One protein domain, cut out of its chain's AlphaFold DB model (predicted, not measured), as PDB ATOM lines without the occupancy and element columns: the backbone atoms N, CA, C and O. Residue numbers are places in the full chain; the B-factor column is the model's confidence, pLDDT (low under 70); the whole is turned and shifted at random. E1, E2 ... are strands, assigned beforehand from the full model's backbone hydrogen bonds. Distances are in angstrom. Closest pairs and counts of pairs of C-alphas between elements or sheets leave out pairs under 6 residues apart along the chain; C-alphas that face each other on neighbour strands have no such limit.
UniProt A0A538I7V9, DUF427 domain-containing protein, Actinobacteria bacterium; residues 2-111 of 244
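AT A GLANCE: This is residues 2 to 111 of the 244 residues of the protein "DUF427 domain-containing protein" of Actinobacteria bacterium (UniProt A0A538I7V9). With little regular structure, this domain is two small antiparallel sheets, E1-E4-E5-E6, strongly twisted, and E3-E2-E7-E8, coming together where E3 nears E5; unnamed residues 2 to 26 loop round one end. The 110 printed residues include eight named strands, E1 to E8 in chain order, and no named helix: all strand, with 39 residues in named elements. It is compact, radius of gyration of the C-alphas 14.6 A, yet elongated, 47 by 28 by 23 A.

HOW THE PARTS SIT: Start at E5, residues 59 to 66: it forms hairpins with E4, residues 52 to 56, N 62 to O 54 3.0 A, and E6, residues 83 to 85, N 65 to O 84 2.9 A. E4 E5 E6 is a meander, antiparallel neighbours in turn. E1, residues 27 to 31, neighbours E4, N 28 to O 55 3.0 A. Next find E2, residues 36 to 40, neighbour of E3, residues 43 to 48, in a hairpin, N 38 to O 46 3.0 A, and of E7, residues 93 to 96, N 37 to O 95 2.9 A. E8, residues 99 to 101, forms a hairpin with E7, N 96 to O 99 2.8 A. The closest C-alphas of E3 and E5, Ser 48 and Phe 65, are 6.8 A apart.

IN THESE COORDINATES: Find C-alpha 27 at (248.541, 232.689, 226.790), where E1 begins; E5 runs 21.2 A; E8 ends at C-alpha 101, (255.987, 238.780, 247.089).

THE WHOLE: The farthest C-alphas, Asn 19 and Asp 42, are 48.9 A apart. The link E5 to E6 is long, 16 residues. The printed part has no cut, and no printed residue is under 70 in pLDDT.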
ATOM      1  N   SER A   2     243.318 234.108 239.345       73.00
ATOM      2  CA  SER A   2     243.749 234.987 238.247       73.00
ATOM      3  C   SER A   2     242.823 234.926 237.029       73.00
ATOM      4  O   SER A   2     241.883 234.126 237.008       73.00
ATOM      5  N   LEU A   3     243.126 235.709 235.985       79.56
ATOM      6  CA  LEU A   3     242.485 235.607 234.661       79.56
ATOM      7  C   LEU A   3     242.365 234.162 234.140       79.56
ATOM      8  O   LEU A   3     241.353 233.798 233.538       79.56
ATOM      9  N   THR A   4     243.385 233.340 234.386       80.62
ATOM     10  CA  THR A   4     243.571 232.015 233.782       80.62
ATOM     11  C   THR A   4     243.445 230.849 234.766       80.62
ATOM     12  O   THR A   4     243.691 229.706 234.387       80.62
ATOM     13  N   VAL A   5     243.047 231.077 236.025       80.25
ATOM     14  CA  VAL A   5     242.959 230.011 237.044       80.25
ATOM     15  C   VAL A   5     241.556 229.885 237.623       80.25
ATOM     16  O   VAL A   5     240.883 230.866 237.939       80.25
ATOM     17  N   GLY A   6     241.124 228.630 237.779       82.88
ATOM     18  CA  GLY A   6     239.835 228.252 238.345       82.88
ATOM     19  C   GLY A   6     238.652 228.893 237.613       82.88
ATOM     20  O   GLY A   6     238.376 228.510 236.483       82.88
ATOM     21  N   SER A   7     237.956 229.833 238.246       83.00
ATOM     22  CA  SER A   7     236.749 230.506 237.761       83.00
ATOM     23  C   SER A   7     236.988 231.843 237.058       83.00
ATOM     24  O   SER A   7     236.015 232.503 236.676       83.00
ATOM     25  N   GLY A   8     238.255 232.226 236.854       84.69
ATOM     26  CA  GLY A   8     238.621 233.311 235.947       84.69
ATOM     27  C   GLY A   8     238.122 233.063 234.513       84.69
ATOM     28  O   GLY A   8     237.817 231.920 234.159       84.69
ATOM     29  N   PRO A   9     238.020 234.108 233.674       84.75
ATOM     30  CA  PRO A   9     237.444 234.024 232.326       84.75
ATOM     31  C   PRO A   9     238.142 233.022 231.394       84.75
ATOM     32  O   PRO A   9     237.486 232.477 230.511       84.75
ATOM     33  N   PHE A  10     239.432 232.747 231.612       85.50
ATOM     34  CA  PHE A  10     240.228 231.763 230.866       85.50
ATOM     35  C   PHE A  10     240.717 230.609 231.760       85.50
ATOM     36  O   PHE A  10     241.704 229.938 231.448       85.50
ATOM     37  N   GLY A  11     240.073 230.426 232.918       83.19
ATOM     38  CA  GLY A  11     240.350 229.339 233.850       83.19
ATOM     39  C   GLY A  11     239.718 228.014 233.430       83.19
ATOM     40  O   GLY A  11     238.941 227.940 232.486       83.19
ATOM     41  N   GLN A  12     240.029 226.947 234.168       83.25
ATOM     42  CA  GLN A  12     239.523 225.597 233.877       83.25
ATOM     43  C   GLN A  12     238.014 225.427 234.131       83.25
ATOM     44  O   GLN A  12     237.419 224.456 233.671       83.25
ATOM     45  N   ARG A  13     237.392 226.317 234.917       82.62
ATOM     46  CA  ARG A  13     235.970 226.270 235.299       82.62
ATOM     47  C   ARG A  13     235.386 227.690 235.370       82.62
ATOM     48  O   ARG A  13     235.015 228.122 236.466       82.62
ATOM     49  N   PRO A  14     235.345 228.439 234.252       83.25
ATOM     50  CA  PRO A  14     234.956 229.846 234.255       83.25
ATOM     51  C   PRO A  14     233.538 230.027 234.810       83.25
ATOM     52  O   PRO A  14     232.643 229.226 234.542       83.25
ATOM     53  N   ARG A  15     233.312 231.099 235.584       81.69
ATOM     54  CA  ARG A  15     231.973 231.397 236.140       81.69
ATOM     55  C   ARG A  15     230.993 231.919 235.080       81.69
ATOM     56  O   ARG A  15     229.781 231.808 235.248       81.69
ATOM     57  N   GLY A  16     231.520 232.542 234.027       86.00
ATOM     58  CA  GLY A  16     230.757 233.084 232.903       86.00
ATOM     59  C   GLY A  16     230.867 232.223 231.644       86.00
ATOM     60  O   GLY A  16     231.416 231.127 231.668       86.00
ATOM     61  N   ARG A  17     230.368 232.754 230.525       88.50
ATOM     62  CA  ARG A  17     230.528 232.165 229.188       88.50
ATOM     63  C   ARG A  17     231.133 233.188 228.233       88.50
ATOM     64  O   ARG A  17     230.756 234.360 228.285       88.50
ATOM     65  N   LEU A  18     232.024 232.738 227.359       88.50
ATOM     66  CA  LEU A  18     232.500 233.526 226.227       88.50
ATOM     67  C   LEU A  18     231.491 233.421 225.074       88.50
ATOM     68  O   LEU A  18     230.721 232.466 224.982       88.50
ATOM     69  N   ASN A  19     231.469 234.420 224.195       92.50
ATOM     70  CA  ASN A  19     230.688 234.385 222.953       92.50
ATOM     71  C   ASN A  19     231.431 233.674 221.802       92.50
ATOM     72  O   ASN A  19     230.963 233.712 220.667       92.50
ATOM     73  N   PHE A  20     232.579 233.061 222.093       91.12
ATOM     74  CA  PHE A  20     233.388 232.235 221.202       91.12
ATOM     75  C   PHE A  20     233.991 231.072 222.000       91.12
ATOM     76  O   PHE A  20     234.081 231.151 223.225       91.12
ATOM     77  N   GLU A  21     234.416 230.017 221.307       87.81
ATOM     78  CA  GLU A  21     235.156 228.913 221.922       87.81
ATOM     79  C   GLU A  21     236.649 229.278 221.979       87.81
ATOM     80  O   GLU A  21     237.245 229.513 220.919       87.81
ATOM     81  N   PRO A  22     237.265 229.401 223.167       84.75
ATOM     82  CA  PRO A  22     238.686 229.700 223.260       84.75
ATOM     83  C   PRO A  22     239.530 228.477 222.856       84.75
ATOM     84  O   PRO A  22     239.089 227.338 223.015       84.75
ATOM     85  N   PRO A  23     240.766 228.680 222.367       88.62
ATOM     86  CA  PRO A  23     241.736 227.596 222.242       88.62
ATOM     87  C   PRO A  23     241.956 226.870 223.577       88.62
ATOM     88  O   PRO A  23     241.838 227.476 224.640       88.62
ATOM     89  N   GLU A  24     242.359 225.597 223.524       85.56
ATOM     90  CA  GLU A  24     242.668 224.799 224.726       85.56
ATOM     91  C   GLU A  24     243.768 225.441 225.589       85.56
ATOM     92  O   GLU A  24     243.710 225.413 226.818       85.56
ATOM     93  N   ARG A  25     244.754 226.067 224.935       90.94
ATOM     94  CA  ARG A  25     245.834 226.824 225.569       90.94
ATOM     95  C   ARG A  25     245.726 228.291 225.171       90.94
ATOM     96  O   ARG A  25     245.979 228.636 224.019       90.94
ATOM     97  N   VAL A  26     245.395 229.150 226.134       91.12
ATOM     98  CA  VAL A  26     245.453 230.607 225.981       91.12
ATOM     99  C   VAL A  26     246.632 231.132 226.787       91.12
ATOM    100  O   VAL A  26     246.749 230.830 227.977       91.12
ATOM    101  N   VAL A  27     247.483 231.923 226.135       94.69
ATOM    102  CA  VAL A  27     248.541 232.689 226.790       94.69
ATOM    103  C   VAL A  27     248.273 234.172 226.580       94.69
ATOM    104  O   VAL A  27     247.998 234.609 225.463       94.69
ATOM    105  N   TYR A  28     248.326 234.937 227.664       94.81
ATOM    106  CA  TYR A  28     248.312 236.392 227.638       94.81
ATOM    107  C   TYR A  28     249.618 236.883 228.259       94.81
ATOM    108  O   TYR A  28     250.023 236.391 229.310       94.81
ATOM    109  N   VAL A  29     250.293 237.811 227.589       96.81
ATOM    110  CA  VAL A  29     251.545 238.411 228.051       96.81
ATOM    111  C   VAL A  29     251.332 239.909 228.119       96.81
ATOM    112  O   VAL A  29     250.860 240.508 227.151       96.81
ATOM    113  N   GLU A  30     251.712 240.519 229.234       96.69
ATOM    114  CA  GLU A  30     251.683 241.969 229.365       96.69
ATOM    115  C   GLU A  30     252.946 242.517 230.037       96.69
ATOM    116  O   GLU A  30     253.562 241.830 230.857       96.69
ATOM    117  N   PRO A  31     253.349 243.758 229.707       97.56
ATOM    118  CA  PRO A  31     254.405 244.444 230.431       97.56
ATOM    119  C   PRO A  31     254.079 244.557 231.918       97.56
ATOM    120  O   PRO A  31     252.967 244.927 232.295       97.56
ATOM    121  N   TRP A  32     255.082 244.314 232.755       97.19
ATOM    122  CA  TRP A  32     254.989 244.496 234.193       97.19
ATOM    123  C   TRP A  32     255.897 245.658 234.603       97.19
ATOM    124  O   TRP A  32     257.094 245.457 234.802       97.19
ATOM    125  N   PRO A  33     255.368 246.897 234.691       95.12
ATOM    126  CA  PRO A  33     256.166 248.111 234.869       95.12
ATOM    127  C   PRO A  33     256.598 248.296 236.333       95.12
ATOM    128  O   PRO A  33     256.491 249.390 236.882       95.12
ATOM    129  N   ARG A  34     257.009 247.203 236.981       96.06
ATOM    130  CA  ARG A  34     257.537 247.158 238.342       96.06
ATOM    131  C   ARG A  34     258.946 246.594 238.290       96.06
ATOM    132  O   ARG A  34     259.197 245.620 237.573       96.06
ATOM    133  N   ARG A  35     259.853 247.148 239.088       98.06
ATOM    134  CA  ARG A  35     261.143 246.519 239.343       98.06
ATOM    135  C   ARG A  35     260.929 245.241 240.141       98.06
ATOM    136  O   ARG A  35     260.420 245.281 241.263       98.06
ATOM    137  N   VAL A  36     261.359 244.120 239.576       98.50
ATOM    138  CA  VAL A  36     261.309 242.810 240.221       98.50
ATOM    139  C   VAL A  36     262.719 242.359 240.541       98.50
ATOM    140  O   VAL A  36     263.609 242.387 239.688       98.50
ATOM    141  N   ARG A  37     262.923 241.925 241.785       98.44
ATOM    142  CA  ARG A  37     264.194 241.362 242.236       98.44
ATOM    143  C   ARG A  37     263.981 240.021 242.907       98.44
ATOM    144  O   ARG A  37     263.057 239.862 243.699       98.44
ATOM    145  N   ALA A  38     264.873 239.083 242.636       98.31
ATOM    146  CA  ALA A  38     264.903 237.790 243.305       98.31
ATOM    147  C   ALA A  38     266.269 237.584 243.947       98.31
ATOM    148  O   ALA A  38     267.297 237.945 243.367       98.31
ATOM    149  N   PHE A  39     266.285 237.000 245.139       98.25
ATOM    150  CA  PHE A  39     267.500 236.750 245.901       98.25
ATOM    151  C   PHE A  39     267.637 235.264 246.207       98.25
ATOM    152  O   PHE A  39     266.673 234.624 246.617       98.25
ATOM    153  N   SER A  40     268.849 234.735 246.058       96.69
ATOM    154  CA  SER A  40     269.236 233.423 246.574       96.69
ATOM    155  C   SER A  40     270.504 233.575 247.403       96.69
ATOM    156  O   SER A  40     271.476 234.175 246.936       96.69
ATOM    157  N   ARG A  41     270.501 233.068 248.642       92.94
ATOM    158  CA  ARG A  41     271.606 233.199 249.612       92.94
ATOM    159  C   ARG A  41     272.123 234.640 249.710       92.94
ATOM    160  O   ARG A  41     273.318 234.891 249.565       92.94
ATOM    161  N   ASP A  42     271.189 235.581 249.861       91.31
ATOM    162  CA  ASP A  42     271.410 237.036 249.927       91.31
ATOM    163  C   ASP A  42     272.044 237.690 248.685       91.31
ATOM    164  O   ASP A  42     272.306 238.894 248.670       91.31
ATOM    165  N   ARG A  43     272.239 236.943 247.595       95.31
ATOM    166  CA  ARG A  43     272.696 237.474 246.310       95.31
ATOM    167  C   ARG A  43     271.503 237.724 245.394       95.31
ATOM    168  O   ARG A  43     270.674 236.838 245.215       95.31
ATOM    169  N   ALA A  44     271.455 238.898 244.763       97.06
ATOM    170  CA  ALA A  44     270.500 239.158 243.690       97.06
ATOM    171  C   ALA A  44     270.776 238.210 242.507       97.06
ATOM    172  O   ALA A  44     271.882 238.195 241.958       97.06
ATOM    173  N   VAL A  45     269.777 237.399 242.161       98.19
ATOM    174  CA  VAL A  45     269.782 236.471 241.017       98.19
ATOM    175  C   VAL A  45     268.847 236.921 239.897       98.19
ATOM    176  O   VAL A  45     268.986 236.445 238.779       98.19
ATOM    177  N   VAL A  46     267.939 237.854 240.186       98.56
ATOM    178  CA  VAL A  46     267.155 238.607 239.201       98.56
ATOM    179  C   VAL A  46     267.125 240.064 239.645       98.56
ATOM    180  O   VAL A  46     266.918 240.328 240.833       98.56
ATOM    181  N   ASP A  47     267.313 240.994 238.713       98.44
ATOM    182  CA  ASP A  47     267.058 242.423 238.917       98.44
ATOM    183  C   ASP A  47     266.628 243.062 237.594       98.44
ATOM    184  O   ASP A  47     267.460 243.300 236.722       98.44
ATOM    185  N   SER A  48     265.323 243.283 237.419       98.56
ATOM    186  CA  SER A  48     264.777 243.752 236.145       98.56
ATOM    187  C   SER A  48     263.641 244.756 236.322       98.56
ATOM    188  O   SER A  48     262.706 244.538 237.089       98.56
ATOM    189  N   GLU A  49     263.690 245.832 235.539       98.19
ATOM    190  CA  GLU A  49     262.577 246.771 235.299       98.19
ATOM    191  C   GLU A  49     261.850 246.463 233.976       98.19
ATOM    192  O   GLU A  49     260.929 247.170 233.571       98.19
ATOM    193  N   ARG A  50     262.277 245.404 233.280       98.12
ATOM    194  CA  ARG A  50     261.760 244.958 231.980       98.12
ATOM    195  C   ARG A  50     260.986 243.650 232.119       98.12
ATOM    196  O   ARG A  50     260.948 242.846 231.197       98.12
ATOM    197  N   THR A  51     260.401 243.421 233.288       98.25
ATOM    198  CA  THR A  51     259.632 242.212 233.575       98.25
ATOM    199  C   THR A  51     258.365 242.182 232.722       98.25
ATOM    200  O   THR A  51     257.726 243.210 232.489       98.25
ATOM    201  N   VAL A  52     257.964 240.993 232.283       98.19
ATOM    202  CA  VAL A  52     256.625 240.745 231.735       98.19
ATOM    203  C   VAL A  52     255.903 239.719 232.594       98.19
ATOM    204  O   VAL A  52     256.521 238.819 233.170       98.19
ATOM    205  N   LEU A  53     254.587 239.866 232.689       97.56
ATOM    206  CA  LEU A  53     253.723 238.921 233.376       97.56
ATOM    207  C   LEU A  53     253.089 238.000 232.336       97.56
ATOM    208  O   LEU A  53     252.435 238.461 231.399       97.56
ATOM    209  N   VAL A  54     253.306 236.695 232.497       97.06
ATOM    210  CA  VAL A  54     252.790 235.669 231.592       97.06
ATOM    211  C   VAL A  54     251.681 234.896 232.288       97.06
ATOM    212  O   VAL A  54     251.875 234.302 233.353       97.06
ATOM    213  N   TYR A  55     250.516 234.880 231.656       94.81
ATOM    214  CA  TYR A  55     249.344 234.132 232.080       94.81
ATOM    215  C   TYR A  55     249.128 232.979 231.126       94.81
ATOM    216  O   TYR A  55     249.122 233.170 229.915       94.81
ATOM    217  N   GLU A  56     248.866 231.798 231.663       93.00
ATOM    218  CA  GLU A  56     248.545 230.626 230.861       93.00
ATOM    219  C   GLU A  56     247.347 229.902 231.465       93.00
ATOM    220  O   GLU A  56     247.253 229.759 232.689       93.00
ATOM    221  N   SER A  57     246.417 229.462 230.615       88.31
ATOM    222  CA  SER A  57     245.237 228.691 231.020       88.31
ATOM    223  C   SER A  57     245.593 227.554 231.981       88.31
ATOM    224  O   SER A  57     246.433 226.701 231.703       88.31
ATOM    225  N   GLY A  58     244.939 227.543 233.142       84.56
ATOM    226  CA  GLY A  58     245.143 226.550 234.195       84.56
ATOM    227  C   GLY A  58     246.396 226.747 235.052       84.56
ATOM    228  O   GLY A  58     246.620 225.939 235.952       84.56
ATOM    229  N   ARG A  59     247.193 227.799 234.828       89.50
ATOM    230  CA  ARG A  59     248.417 228.089 235.588       89.50
ATOM    231  C   ARG A  59     248.357 229.457 236.255       89.50
ATOM    232  O   ARG A  59     247.800 230.410 235.710       89.50
ATOM    233  N   LEU A  60     248.954 229.542 237.444       90.56
ATOM    234  CA  LEU A  60     249.211 230.820 238.107       90.56
ATOM    235  C   LEU A  60     250.093 231.707 237.214       90.56
ATOM    236  O   LEU A  60     250.881 231.166 236.430       90.56
ATOM    237  N   PRO A  61     249.967 233.042 237.320       93.75
ATOM    238  CA  PRO A  61     250.837 233.944 236.580       93.75
ATOM    239  C   PRO A  61     252.300 233.689 236.953       93.75
ATOM    240  O   PRO A  61     252.602 233.283 238.077       93.75
ATOM    241  N   ARG A  62     253.207 233.932 236.012       95.94
ATOM    242  CA  ARG A  62     254.658 233.828 236.214       95.94
ATOM    243  C   ARG A  62     255.348 235.066 235.653       95.94
ATOM    244  O   ARG A  62     254.872 235.639 234.675       95.94
ATOM    245  N   TYR A  63     256.465 235.460 236.252       98.12
ATOM    246  CA  TYR A  63     257.333 236.460 235.640       98.12
ATOM    247  C   TYR A  63     258.158 235.830 234.524       98.12
ATOM    248  O   TYR A  63     258.619 234.693 234.659       98.12
ATOM    249  N   ALA A  64     258.413 236.611 233.483       98.50
ATOM    250  CA  ALA A  64     259.526 236.389 232.580       98.50
ATOM    251  C   ALA A  64     260.397 237.653 232.517       98.50
ATOM    252  O   ALA A  64     259.899 238.778 232.620       98.50
ATOM    253  N   PHE A  65     261.699 237.453 232.345       98.69
ATOM    254  CA  PHE A  65     262.720 238.501 232.371       98.69
ATOM    255  C   PHE A  65     263.625 238.381 231.147       98.69
ATOM    256  O   PHE A  65     263.835 237.256 230.693       98.69
ATOM    257  N   PRO A  66     264.233 239.470 230.649       98.69
ATOM    258  CA  PRO A  66     265.344 239.368 229.708       98.69
ATOM    259  C   PRO A  66     266.434 238.446 230.261       98.69
ATOM    260  O   PRO A  66     266.782 238.541 231.439       98.69
ATOM    261  N   ALA A  67     266.987 237.566 229.425       98.56
ATOM    262  CA  ALA A  67     267.990 236.595 229.864       98.56
ATOM    263  C   ALA A  67     269.216 237.258 230.521       98.56
ATOM    264  O   ALA A  67     269.793 236.691 231.444       98.56
ATOM    265  N   GLU A  68     269.599 238.467 230.089       98.31
ATOM    266  CA  GLU A  68     270.715 239.206 230.687       98.31
ATOM    267  C   GLU A  68     270.459 239.736 232.111       98.31
ATOM    268  O   GLU A  68     271.421 240.042 232.817       98.31
ATOM    269  N   ASP A  69     269.197 239.817 232.550       98.62
ATOM    270  CA  ASP A  69     268.815 240.294 233.889       98.62
ATOM    271  C   ASP A  69     268.782 239.147 234.928       98.62
ATOM    272  O   ASP A  69     268.487 239.374 236.106       98.62
ATOM    273  N   VAL A  70     269.075 237.907 234.504       98.62
ATOM    274  CA  VAL A  70     268.966 236.682 235.308       98.62
ATOM    275  C   VAL A  70     270.331 235.999 235.457       98.62
ATOM    276  O   VAL A  70     271.016 235.696 234.487       98.62
ATOM    277  N   ALA A  71     270.729 235.725 236.702       97.88
ATOM    278  CA  ALA A  71     272.034 235.165 237.070       97.88
ATOM    279  C   ALA A  71     271.946 233.770 237.727       97.88
ATOM    280  O   ALA A  71     272.838 233.381 238.487       97.88
ATOM    281  N   ILE A  72     270.865 233.035 237.460       96.69
ATOM    282  CA  ILE A  72     270.600 231.666 237.925       96.69
ATOM    283  C   ILE A  72     270.021 230.830 236.777       96.69
ATOM    284  O   ILE A  72     269.602 231.386 235.763       96.69
ATOM    285  N   ASP A  73     269.996 229.506 236.938       95.62
ATOM    286  CA  ASP A  73     269.331 228.596 236.005       95.62
ATOM    287  C   ASP A  73     267.873 229.019 235.770       95.62
ATOM    288  O   ASP A  73     267.099 229.238 236.710       95.62
ATOM    289  N   ALA A  74     267.520 229.135 234.493       97.25
ATOM    290  CA  ALA A  74     266.237 229.622 234.019       97.25
ATOM    291  C   ALA A  74     265.841 228.887 232.731       97.25
ATOM    292  O   ALA A  74     266.692 228.355 232.014       97.25
ATOM    293  N   GLU A  75     264.548 228.871 232.429       97.50
ATOM    294  CA  GLU A  75     263.992 228.234 231.235       97.50
ATOM    295  C   GLU A  75     263.555 229.305 230.229       97.50
ATOM    296  O   GLU A  75     262.962 230.298 230.650       97.50
ATOM    297  N   PRO A  76     263.803 229.149 228.916       98.25
ATOM    298  CA  PRO A  76     263.294 230.085 227.912       98.25
ATOM    299  C   PRO A  76     261.778 230.289 228.028       98.25
ATOM    300  O   PRO A  76     261.038 229.315 228.155       98.25
ATOM    301  N   GLU A  77     261.308 231.537 227.955       97.62
ATOM    302  CA  GLU A  77     259.878 231.837 227.851       97.62
ATOM    303  C   GLU A  77     259.459 231.742 226.375       97.62
ATOM    304  O   GLU A  77     259.837 232.607 225.584       97.62
ATOM    305  N   PRO A  78     258.696 230.710 225.963       96.75
ATOM    306  CA  PRO A  78     258.387 230.478 224.550       96.75
ATOM    307  C   PRO A  78     257.568 231.599 223.902       96.75
ATOM    308  O   PRO A  78     257.554 231.712 222.681       96.75
ATOM    309  N   GLU A  79     256.870 232.401 224.702       97.06
ATOM    310  CA  GLU A  79     255.967 233.438 224.202       97.06
ATOM    311  C   GLU A  79     256.655 234.806 224.054       97.06
ATOM    312  O   GLU A  79     256.049 235.741 223.530       97.06
ATOM    313  N   VAL A  80     257.907 234.948 224.521       97.88
ATOM    314  CA  VAL A  80     258.639 236.222 224.518       97.88
ATOM    315  C   VAL A  80     260.117 235.999 224.181       97.88
ATOM    316  O   VAL A  80     260.908 235.548 225.009       97.88
ATOM    317  N   ASP A  81     260.507 236.356 222.958       98.00
ATOM    318  CA  ASP A  81     261.876 236.179 222.462       98.00
ATOM    319  C   ASP A  81     262.923 236.849 223.365       98.00
ATOM    320  O   ASP A  81     262.828 238.031 223.702       98.00
ATOM    321  N   GLY A  82     263.964 236.094 223.721       98.06
ATOM    322  CA  GLY A  82     265.064 236.569 224.568       98.06
ATOM    323  C   GLY A  82     264.742 236.622 226.064       98.06
ATOM    324  O   GLY A  82     265.611 237.009 226.846       98.06
ATOM    325  N   TYR A  83     263.532 236.223 226.468       98.75
ATOM    326  CA  TYR A  83     263.137 236.167 227.869       98.75
ATOM    327  C   TYR A  83     263.240 234.746 228.425       98.75
ATOM    328  O   TYR A  83     263.173 233.747 227.706       98.75
ATOM    329  N   VAL A  84     263.396 234.668 229.740       98.75
ATOM    330  CA  VAL A  84     263.454 233.433 230.516       98.75
ATOM    331  C   VAL A  84     262.535 233.529 231.730       98.75
ATOM    332  O   VAL A  84     262.278 234.614 232.255       98.75
ATOM    333  N   THR A  85     262.065 232.383 232.205       98.12
ATOM    334  CA  THR A  85     261.351 232.231 233.472       98.12
ATOM    335  C   THR A  85     262.245 231.536 234.487       98.12
ATOM    336  O   THR A  85     263.007 230.625 234.163       98.12
ATOM    337  N   VAL A  86     262.151 231.972 235.738       97.19
ATOM    338  CA  VAL A  86     262.867 231.361 236.860       97.19
ATOM    339  C   VAL A  86     261.837 230.624 237.715       97.19
ATOM    340  O   VAL A  86     260.851 231.249 238.122       97.19
ATOM    341  N   PRO A  87     262.019 229.322 238.011       94.81
ATOM    342  CA  PRO A  87     261.130 228.612 238.921       94.81
ATOM    343  C   PRO A  87     261.045 229.339 240.266       94.81
ATOM    344  O   PRO A  87     262.068 229.710 240.837       94.81
ATOM    345  N   TRP A  88     259.833 229.522 240.798       94.62
ATOM    346  CA  TRP A  88     259.621 230.325 242.011       94.62
ATOM    347  C   TRP A  88     260.481 229.859 243.197       94.62
ATOM    348  O   TRP A  88     261.014 230.679 243.939       94.62
ATOM    349  N   SER A  89     260.660 228.541 243.337       93.31
ATOM    350  CA  SER A  89     261.454 227.904 244.394       93.31
ATOM    351  C   SER A  89     262.972 227.996 244.206       93.31
ATOM    352  O   SER A  89     263.708 227.555 245.082       93.31
ATOM    353  N   SER A  90     263.456 228.513 243.075       95.00
ATOM    354  CA  SER A  90     264.893 228.707 242.831       95.00
ATOM    355  C   SER A  90     265.453 229.958 243.520       95.00
ATOM    356  O   SER A  90     266.668 230.138 243.562       95.00
ATOM    357  N   ALA A  91     264.591 230.818 244.070       95.75
ATOM    358  CA  ALA A  91     264.979 231.973 244.870       95.75
ATOM    359  C   ALA A  91     264.346 231.903 246.265       95.75
ATOM    360  O   ALA A  91     263.223 231.432 246.433       95.75
ATOM    361  N   ASP A  92     265.075 232.406 247.258       95.12
ATOM    362  CA  ASP A  92     264.655 232.419 248.661       95.12
ATOM    363  C   ASP A  92     263.693 233.580 248.948       95.12
ATOM    364  O   ASP A  92     262.882 233.511 249.870       95.12
ATOM    365  N   ARG A  93     263.795 234.666 248.171       97.06
ATOM    366  CA  ARG A  93     263.004 235.885 248.363       97.06
ATOM    367  C   ARG A  93     262.749 236.597 247.043       97.06
ATOM    368  O   ARG A  93     263.677 236.784 246.256       97.06
ATOM    369  N   TRP A  94     261.518 237.064 246.862       98.00
ATOM    370  CA  TRP A  94     261.070 237.839 245.706       98.00
ATOM    371  C   TRP A  94     260.561 239.200 246.159       98.00
ATOM    372  O   TRP A  94     259.817 239.280 247.133       98.00
ATOM    373  N   LEU A  95     260.952 240.261 245.460       97.62
ATOM    374  CA  LEU A  95     260.517 241.627 245.718       97.62
ATOM    375  C   LEU A  95     259.919 242.244 244.453       97.62
ATOM    376  O   LEU A  95     260.499 242.115 243.375       97.62
ATOM    377  N   GLU A  96     258.830 242.982 244.618       96.31
ATOM    378  CA  GLU A  96     258.318 243.966 243.666       96.31
ATOM    379  C   GLU A  96     258.362 245.345 244.310       96.31
ATOM    380  O   GLU A  96     257.723 245.546 245.339       96.31
ATOM    381  N   GLU A  97     259.093 246.299 243.730       96.44
ATOM    382  CA  GLU A  97     259.214 247.657 244.296       96.44
ATOM    383  C   GLU A  97     259.530 247.651 245.806       96.44
ATOM    384  O   GLU A  97     258.917 248.360 246.601       96.44
ATOM    385  N   GLU A  98     260.471 246.795 246.215       95.81
ATOM    386  CA  GLU A  98     260.867 246.539 247.613       95.81
ATOM    387  C   GLU A  98     259.843 245.810 248.495       95.81
ATOM    388  O   GLU A  98     260.189 245.405 249.607       95.81
ATOM    389  N   GLN A  99     258.620 245.587 248.027       93.75
ATOM    390  CA  GLN A  99     257.639 244.784 248.740       93.75
ATOM    391  C   GLN A  99     257.865 243.299 248.466       93.75
ATOM    392  O   GLN A  99     257.962 242.871 247.319       93.75
ATOM    393  N   GLU A 100     257.922 242.495 249.525       94.50
ATOM    394  CA  GLU A 100     258.041 241.048 249.382       94.50
ATOM    395  C   GLU A 100     256.791 240.440 248.740       94.50
ATOM    396  O   GLU A 100     255.657 240.727 249.137       94.50
ATOM    397  N   VAL A 101     257.018 239.575 247.752       95.06
ATOM    398  CA  VAL A 101     255.987 238.780 247.089       95.06
ATOM    399  C   VAL A 101     256.184 237.322 247.467       95.06
ATOM    400  O   VAL A 101     257.289 236.786 247.409       95.06
ATOM    401  N   ILE A 102     255.091 236.662 247.840       94.44
ATOM    402  CA  ILE A 102     255.091 235.271 248.292       94.44
ATOM    403  C   ILE A 102     254.217 234.408 247.384       94.44
ATOM    404  O   ILE A 102     253.247 234.883 246.803       94.44
ATOM    405  N   VAL A 103     254.513 233.106 247.343       93.75
ATOM    406  CA  VAL A 103     253.784 232.058 246.600       93.75
ATOM    407  C   VAL A 103     253.855 232.179 245.073       93.75
ATOM    408  O   VAL A 103     254.243 231.211 244.425       93.75
ATOM    409  N   HIS A 104     253.439 233.305 244.498       94.19
ATOM    410  CA  HIS A 104     253.450 233.574 243.061       94.19
ATOM    411  C   HIS A 104     253.296 235.089 242.796       94.19
ATOM    412  O   HIS A 104     252.860 235.817 243.693       94.19
ATOM    413  N   PRO A 105     253.570 235.571 241.569       95.31
ATOM    414  CA  PRO A 105     253.328 236.955 241.159       95.31
ATOM    415  C   PRO A 105     251.925 237.477 241.449       95.31
ATOM    416  O   PRO A 105     250.940 236.743 241.318       95.31
ATOM    417  N   HIS A 106     251.812 238.761 241.781       91.81
ATOM    418  CA  HIS A 106     250.506 239.407 241.896       91.81
ATOM    419  C   HIS A 106     249.867 239.585 240.518       91.81
ATOM    420  O   HIS A 106     250.518 239.988 239.562       91.81
ATOM    421  N   ASP A 107     248.570 239.307 240.432       91.38
ATOM    422  CA  ASP A 107     247.756 239.568 239.248       91.38
ATOM    423  C   ASP A 107     247.062 240.942 239.411       91.38
ATOM    424  O   ASP A 107     246.286 241.113 240.356       91.38
ATOM    425  N   PRO A 108     247.297 241.928 238.523       90.00
ATOM    426  CA  PRO A 108     246.666 243.250 238.550       90.00
ATOM    427  C   PRO A 108     245.136 243.213 238.384       90.00
ATOM    428  O   PRO A 108     244.456 244.172 238.749       90.00
ATOM    429  N   TYR A 109     244.580 242.125 237.852       89.50
ATOM    430  CA  TYR A 109     243.140 241.889 237.719       89.50
ATOM    431  C   TYR A 109     242.552 241.141 238.924       89.50
ATOM    432  O   TYR A 109     241.329 240.974 239.036       89.50
ATOM    433  N   HIS A 110     243.400 240.691 239.851       90.75
ATOM    434  CA  HIS A 110     242.958 240.127 241.110       90.75
ATOM    435  C   HIS A 110     242.581 241.235 242.094       90.75
ATOM    436  O   HIS A 110     243.360 242.137 242.388       90.75
ATOM    437  N   ARG A 111     241.370 241.149 242.645       92.38
ATOM    438  CA  ARG A 111     240.853 242.100 243.624       92.38
ATOM    439  C   ARG A 111     240.387 241.355 244.860       92.38
ATOM    440  O   ARG A 111     239.662 240.364 244.760       92.38
TER     441      ARG A 111